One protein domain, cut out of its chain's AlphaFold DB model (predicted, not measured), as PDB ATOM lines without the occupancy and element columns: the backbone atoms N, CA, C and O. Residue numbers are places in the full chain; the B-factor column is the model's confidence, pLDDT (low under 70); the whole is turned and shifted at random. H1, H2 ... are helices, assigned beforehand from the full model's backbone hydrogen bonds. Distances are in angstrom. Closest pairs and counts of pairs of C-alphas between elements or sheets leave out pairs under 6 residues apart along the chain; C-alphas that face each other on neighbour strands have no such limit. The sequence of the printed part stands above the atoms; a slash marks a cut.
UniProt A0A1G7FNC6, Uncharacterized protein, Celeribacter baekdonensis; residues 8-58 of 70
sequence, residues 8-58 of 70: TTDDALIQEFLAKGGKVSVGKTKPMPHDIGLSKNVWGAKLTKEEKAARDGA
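Overview. This is residues 8 to 58 of the 70 residues of an uncharacterized protein of Celeribacter baekdonensis (UniProt A0A1G7FNC6). Two short helices, H1 and then H2, sit at the far ends of a strung-out chain, joined by a long stretch that runs out from H1 and folds back in a loop, residues 37 to 45, before H2. The printed part has 51 residues, with no named strand; the class is all helix, though the helices hold just 22 residues. The whole is extended, a rod spanning 52 by 23 by 19 A, with a radius of gyration of the C-alphas of 19.2 A.

Along the chain. Find C-alpha 8 at (-2.642, 1.487, 11.601); from there H1, residues 8 to 19, runs 16.9 A. Then look at residues 49 to 58 for H2, 14.2 A long, ending at C-alpha 58, (-42.173, -7.617, 3.448).

Arrangement. H1 and H2 are apart, with no C-alpha of the one within 8 A of the other. In H2 every O i to N i+4 pair is within hydrogen-bond range; in H1, 7 of 8 are.

Size, cuts and confidence. Look at Lys 20 and Glu 50 for the two C-alphas farthest apart, 52.6 A. The link from H1 to H2, residues 20 to 48, is long, and its residues 25 to 32 stand free. The printed part has no cut. Its mean pLDDT is 74.3; residues 8 to 9 and 50 to 58 are under 70.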
ATOM      1  N   THR A   8      -2.842   0.792  10.322       63.88
ATOM      2  CA  THR A   8      -2.642   1.487  11.601       63.88
ATOM      3  C   THR A   8      -2.188   2.940  11.465       63.88
ATOM      4  O   THR A   8      -2.132   3.660  12.459       63.88
ATOM      5  N   THR A   9      -1.811   3.387  10.261       66.12
ATOM      6  CA  THR A   9      -1.315   4.760  10.057       66.12
ATOM      7  C   THR A   9      -2.452   5.772  10.091       66.12
ATOM      8  O   THR A   9      -2.272   6.868  10.616       66.12
ATOM      9  N   ASP A  10      -3.621   5.400   9.575       70.44
ATOM     10  CA  ASP A  10      -4.777   6.291   9.545       70.44
ATOM     11  C   ASP A  10      -5.303   6.570  10.962       70.44
ATOM     12  O   ASP A  10      -5.545   7.726  11.298       70.44
ATOM     13  N   ASP A  11      -5.352   5.562  11.840       72.44
ATOM     14  CA  ASP A  11      -5.774   5.739  13.239       72.44
ATOM     15  C   ASP A  11      -4.857   6.689  14.022       72.44
ATOM     16  O   ASP A  11      -5.341   7.568  14.736       72.44
ATOM     17  N   ALA A  12      -3.535   6.561  13.861       76.88
ATOM     18  CA  ALA A  12      -2.571   7.436  14.530       76.88
ATOM     19  C   ALA A  12      -2.718   8.901  14.077       76.88
ATOM     20  O   ALA A  12      -2.706   9.822  14.896       76.88
ATOM     21  N   LEU A  13      -2.930   9.125  12.778       81.88
ATOM     22  CA  LEU A  13      -3.148  10.463  12.223       81.88
ATOM     23  C   LEU A  13      -4.490  11.062  12.664       81.88
ATOM     24  O   LEU A  13      -4.562  12.257  12.962       81.88
ATOM     25  N   ILE A  14      -5.543  10.243  12.743       79.75
ATOM     26  CA  ILE A  14      -6.855  10.657  13.257       79.75
ATOM     27  C   ILE A  14      -6.738  11.058  14.732       79.75
ATOM     28  O   ILE A  14      -7.259  12.102  15.122       79.75
ATOM     29  N   GLN A  15      -6.018  10.287  15.548       80.50
ATOM     30  CA  GLN A  15      -5.792  10.604  16.960       80.50
ATOM     31  C   GLN A  15      -5.027  11.915  17.144       80.50
ATOM     32  O   GLN A  15      -5.447  12.755  17.938       80.50
ATOM     33  N   GLU A  16      -3.953  12.134  16.384       81.44
ATOM     34  CA  GLU A  16      -3.224  13.404  16.415       81.44
ATOM     35  C   GLU A  16      -4.096  14.593  15.996       81.44
ATOM     36  O   GLU A  16      -4.008  15.666  16.598       81.44
ATOM     37  N   PHE A  17      -4.940  14.417  14.977       82.88
ATOM     38  CA  PHE A  17      -5.875  15.444  14.523       82.88
ATOM     39  C   PHE A  17      -6.893  15.801  15.615       82.88
ATOM     40  O   PHE A  17      -7.110  16.982  15.881       82.88
ATOM     41  N   LEU A  18      -7.457  14.801  16.297       81.69
ATOM     42  CA  LEU A  18      -8.386  15.001  17.413       81.69
ATOM     43  C   LEU A  18      -7.694  15.637  18.634       81.69
ATOM     44  O   LEU A  18      -8.247  16.555  19.237       81.69
ATOM     45  N   ALA A  19      -6.472  15.210  18.971       83.69
ATOM     46  CA  ALA A  19      -5.697  15.744  20.095       83.69
ATOM     47  C   ALA A  19      -5.294  17.217  19.898       83.69
ATOM     48  O   ALA A  19      -5.256  17.983  20.857       83.69
ATOM     49  N   LYS A  20      -5.050  17.635  18.648       86.62
ATOM     50  CA  LYS A  20      -4.770  19.033  18.268       86.62
ATOM     51  C   LYS A  20      -6.037  19.908  18.199       86.62
ATOM     52  O   LYS A  20      -5.950  21.066  17.800       86.62
ATOM     53  N   GLY A  21      -7.203  19.375  18.578       80.44
ATOM     54  CA  GLY A  21      -8.481  20.098  18.584       80.44
ATOM     55  C   GLY A  21      -9.251  20.045  17.261       80.44
ATOM     56  O   GLY A  21     -10.206  20.799  17.072       80.44
ATOM     57  N   GLY A  22      -8.861  19.164  16.335       79.12
ATOM     58  CA  GLY A  22      -9.603  18.895  15.110       79.12
ATOM     59  C   GLY A  22     -10.968  18.277  15.412       79.12
ATOM     60  O   GLY A  22     -11.105  17.400  16.262       79.12
ATOM     61  N   LYS A  23     -12.004  18.732  14.706       76.69
ATOM     62  CA  LYS A  23     -13.378  18.253  14.883       76.69
ATOM     63  C   LYS A  23     -13.835  17.514  13.636       76.69
ATOM     64  O   LYS A  23     -13.927  18.103  12.562       76.69
ATOM     65  N   VAL A  24     -14.175  16.236  13.785       74.62
ATOM     66  CA  VAL A  24     -14.840  15.473  12.724       74.62
ATOM     67  C   VAL A  24     -16.326  15.817  12.761       74.62
ATOM     68  O   VAL A  24     -17.062  15.378  13.644       74.62
ATOM     69  N   SER A  25     -16.776  16.647  11.823       73.56
ATOM     70  CA  SER A  25     -18.196  16.928  11.631       73.56
ATOM     71  C   SER A  25     -18.751  16.037  10.529       73.56
ATOM     72  O   SER A  25     -18.492  16.267   9.348       73.56
ATOM     73  N   VAL A  26     -19.557  15.049  10.902       72.69
ATOM     74  CA  VAL A  26     -20.422  14.373   9.936       72.69
ATOM     75  C   VAL A  26     -21.607  15.302   9.693       72.69
ATOM     76  O   VAL A  26     -22.421  15.536  10.589       72.69
ATOM     77  N   GLY A  27     -21.666  15.910   8.508       75.06
ATOM     78  CA  GLY A  27     -22.833  16.692   8.106       75.06
ATOM     79  C   GLY A  27     -24.087  15.819   8.167       75.06
ATOM     80  O   GLY A  27     -24.009  14.619   7.917       75.06
ATOM     81  N   LYS A  28     -25.249  16.397   8.500       74.31
ATOM     82  CA  LYS A  28     -26.531  15.678   8.427       74.31
ATOM     83  C   LYS A  28     -26.816  15.320   6.967       74.31
ATOM     84  O   LYS A  28     -27.450  16.085   6.244       74.31
ATOM     85  N   THR A  29     -26.316  14.176   6.522       74.19
ATOM     86  CA  THR A  29     -26.624  13.638   5.204       74.19
ATOM     87  C   THR A  29     -28.057  13.137   5.237       74.19
ATOM     88  O   THR A  29     -28.464  12.448   6.175       74.19
ATOM     89  N   LYS A  30     -28.849  13.497   4.225       74.00
ATOM     90  CA  LYS A  30     -30.184  12.923   4.069       74.00
ATOM     91  C   LYS A  30     -30.022  11.399   3.981       74.00
ATOM     92  O   LYS A  30     -29.173  10.959   3.202       74.00
ATOM     93  N   PRO A  31     -30.774  10.604   4.768       75.44
ATOM     94  CA  PRO A  31     -30.698   9.156   4.658       75.44
ATOM     95  C   PRO A  31     -30.958   8.765   3.208       75.44
ATOM     96  O   PRO A  31     -31.815   9.352   2.536       75.44
ATOM     97  N   MET A  32     -30.166   7.816   2.719       71.62
ATOM     98  CA  MET A  32     -30.289   7.352   1.349       71.62
ATOM     99  C   MET A  32     -31.718   6.835   1.128       71.62
ATOM    100  O   MET A  32     -32.214   6.073   1.959       71.62
ATOM    101  N   PRO A  33     -32.408   7.252   0.051       76.31
ATOM    102  CA  PRO A  33     -33.763   6.791  -0.202       76.31
ATOM    103  C   PRO A  33     -33.773   5.270  -0.326       76.31
ATOM    104  O   PRO A  33     -33.112   4.724  -1.201       76.31
ATOM    105  N   HIS A  34     -34.567   4.586   0.496       73.56
ATOM    106  CA  HIS A  34     -34.656   3.122   0.471       73.56
ATOM    107  C   HIS A  34     -35.132   2.559  -0.880       73.56
ATOM    108  O   HIS A  34     -34.995   1.369  -1.141       73.56
ATOM    109  N   ASP A  35     -35.737   3.403  -1.725       75.56
ATOM    110  CA  ASP A  35     -36.201   3.054  -3.070       75.56
ATOM    111  C   ASP A  35     -35.081   3.018  -4.121       75.56
ATOM    112  O   ASP A  35     -35.394   2.768  -5.278       75.56
ATOM    113  N   ILE A  36     -33.826   3.339  -3.794       80.44
ATOM    114  CA  ILE A  36     -32.739   3.336  -4.782       80.44
ATOM    115  C   ILE A  36     -32.017   1.984  -4.790       80.44
ATOM    116  O   ILE A  36     -31.612   1.476  -3.743       80.44
ATOM    117  N   GLY A  37     -31.852   1.394  -5.971       76.19
ATOM    118  CA  GLY A  37     -31.067   0.179  -6.140       76.19
ATOM    119  C   GLY A  37     -29.574   0.456  -5.964       76.19
ATOM    120  O   GLY A  37     -29.027   1.382  -6.561       76.19
ATOM    121  N   LEU A  38     -28.914  -0.361  -5.140       75.31
ATOM    122  CA  LEU A  38     -27.471  -0.283  -4.861       75.31
ATOM    123  C   LEU A  38     -26.689  -1.498  -5.380       75.31
ATOM    124  O   LEU A  38     -25.502  -1.643  -5.098       75.31
ATOM    125  N   SER A  39     -27.338  -2.390  -6.133       76.50
ATOM    126  CA  SER A  39     -26.684  -3.564  -6.710       76.50
ATOM    127  C   SER A  39     -25.927  -3.214  -7.997       76.50
ATOM    128  O   SER A  39     -26.216  -2.218  -8.664       76.50
ATOM    129  N   LYS A  40     -24.966  -4.072  -8.369       72.56
ATOM    130  CA  LYS A  40     -24.029  -3.916  -9.504       72.56
ATOM    131  C   LYS A  40     -24.688  -3.601 -10.860       72.56
ATOM    132  O   LYS A  40     -24.006  -3.132 -11.765       72.56
ATOM    133  N   ASN A  41     -25.993  -3.831 -10.998       75.94
ATOM    134  CA  ASN A  41     -26.759  -3.628 -12.229       75.94
ATOM    135  C   ASN A  41     -27.943  -2.653 -12.075       75.94
ATOM    136  O   ASN A  41     -28.611  -2.372 -13.063       75.94
ATOM    137  N   VAL A  42     -28.210  -2.145 -10.866       75.44
ATOM    138  CA  VAL A  42     -29.400  -1.323 -10.547       75.44
ATOM    139  C   VAL A  42     -28.990   0.020  -9.923       75.44
ATOM    140  O   VAL A  42     -29.828   0.767  -9.425       75.44
ATOM    141  N   TRP A  43     -27.694   0.348  -9.950       78.62
ATOM    142  CA  TRP A  43     -27.152   1.563  -9.347       78.62
ATOM    143  C   TRP A  43     -27.860   2.822  -9.865       78.62
ATOM    144  O   TRP A  43     -27.713   3.201 -11.027       78.62
ATOM    145  N   GLY A  44     -28.624   3.476  -8.988       75.06
ATOM    146  CA  GLY A  44     -29.338   4.721  -9.292       75.06
ATOM    147  C   GLY A  44     -30.760   4.552  -9.838       75.06
ATOM    148  O   GLY A  44     -31.469   5.550  -9.970       75.06
ATOM    149  N   ALA A  45     -31.215   3.326 -10.110       81.25
ATOM    150  CA  ALA A  45     -32.594   3.077 -10.517       81.25
ATOM    151  C   ALA A  45     -33.525   3.057  -9.296       81.25
ATOM    152  O   ALA A  45     -33.184   2.526  -8.236       81.25
ATOM    153  N   LYS A  46     -34.707   3.664  -9.441       76.88
ATOM    154  CA  LYS A  46     -35.741   3.671  -8.404       76.88
ATOM    155  C   LYS A  46     -36.597   2.407  -8.527       76.88
ATOM    156  O   LYS A  46     -36.943   2.042  -9.646       76.88
ATOM    157  N   LEU A  47     -36.964   1.790  -7.400       75.81
ATOM    158  CA  LEU A  47     -37.922   0.681  -7.365       75.81
ATOM    159  C   LEU A  47     -39.206   1.069  -8.106       75.81
ATOM    160  O   LEU A  47     -39.729   2.179  -7.925       75.81
ATOM    161  N   THR A  48     -39.714   0.142  -8.912       77.88
ATOM    162  CA  THR A  48     -41.035   0.261  -9.537       77.88
ATOM    163  C   THR A  48     -42.141   0.209  -8.474       77.88
ATOM    164  O   THR A  48     -41.897  -0.100  -7.304       77.88
ATOM    165  N   LYS A  49     -43.376   0.573  -8.840       71.25
ATOM    166  CA  LYS A  49     -44.498   0.664  -7.886       71.25
ATOM    167  C   LYS A  49     -44.789  -0.698  -7.240       71.25
ATOM    168  O   LYS A  49     -45.124  -0.763  -6.058       71.25
ATOM    169  N   GLU A  50     -44.610  -1.757  -8.011       66.88
ATOM    170  CA  GLU A  50     -44.828  -3.153  -7.656       66.88
ATOM    171  C   GLU A  50     -43.727  -3.655  -6.713       66.88
ATOM    172  O   GLU A  50     -44.017  -4.218  -5.657       66.88
ATOM    173  N   GLU A  51     -42.461  -3.370  -7.026       64.69
ATOM    174  CA  GLU A  51     -41.320  -3.719  -6.166       64.69
ATOM    175  C   GLU A  51     -41.335  -2.938  -4.849       64.69
ATOM    176  O   GLU A  51     -40.955  -3.454  -3.795       64.69
ATOM    177  N   LYS A  52     -41.830  -1.699  -4.888       66.88
ATOM    178  CA  LYS A  52     -42.043  -0.890  -3.695       66.88
ATOM    179  C   LYS A  52     -43.101  -1.506  -2.779       66.88
ATOM    180  O   LYS A  52     -42.860  -1.613  -1.582       66.88
ATOM    181  N   ALA A  53     -44.221  -1.971  -3.335       69.25
ATOM    182  CA  ALA A  53     -45.264  -2.655  -2.571       69.25
ATOM    183  C   ALA A  53     -44.777  -3.990  -1.982       69.25
ATOM    184  O   ALA A  53     -45.096  -4.302  -0.838       69.25
ATOM    185  N   ALA A  54     -43.961  -4.748  -2.723       69.75
ATOM    186  CA  ALA A  54     -43.356  -5.983  -2.224       69.75
ATOM    187  C   ALA A  54     -42.379  -5.723  -1.066       69.75
ATOM    188  O   ALA A  54     -42.392  -6.454  -0.079       69.75
ATOM    189  N   ARG A  55     -41.568  -4.659  -1.140       66.38
ATOM    190  CA  ARG A  55     -40.665  -4.270  -0.048       66.38
ATOM    191  C   ARG A  55     -41.430  -3.753   1.172       66.38
ATOM    192  O   ARG A  55     -41.126  -4.151   2.293       66.38
ATOM    193  N   ASP A  56     -42.409  -2.882   0.954       66.69
ATOM    194  CA  ASP A  56     -43.196  -2.265   2.026       66.69
ATOM    195  C   ASP A  56     -44.159  -3.282   2.676       66.69
ATOM    196  O   ASP A  56     -44.506  -3.138   3.843       66.69
ATOM    197  N   GLY A  57     -44.532  -4.347   1.958       60.47
ATOM    198  CA  GLY A  57     -45.276  -5.493   2.490       60.47
ATOM    199  C   GLY A  57     -44.415  -6.579   3.154       60.47
ATOM    200  O   GLY A  57     -44.965  -7.421   3.860       60.47
ATOM    201  N   ALA A  58     -43.090  -6.582   2.947       52.25
ATOM    202  CA  ALA A  58     -42.173  -7.617   3.448       52.25
ATOM    203  C   ALA A  58     -41.327  -7.192   4.661       52.25
ATOM    204  O   ALA A  58     -40.661  -8.034   5.266       52.25
TER     205      ALA A  58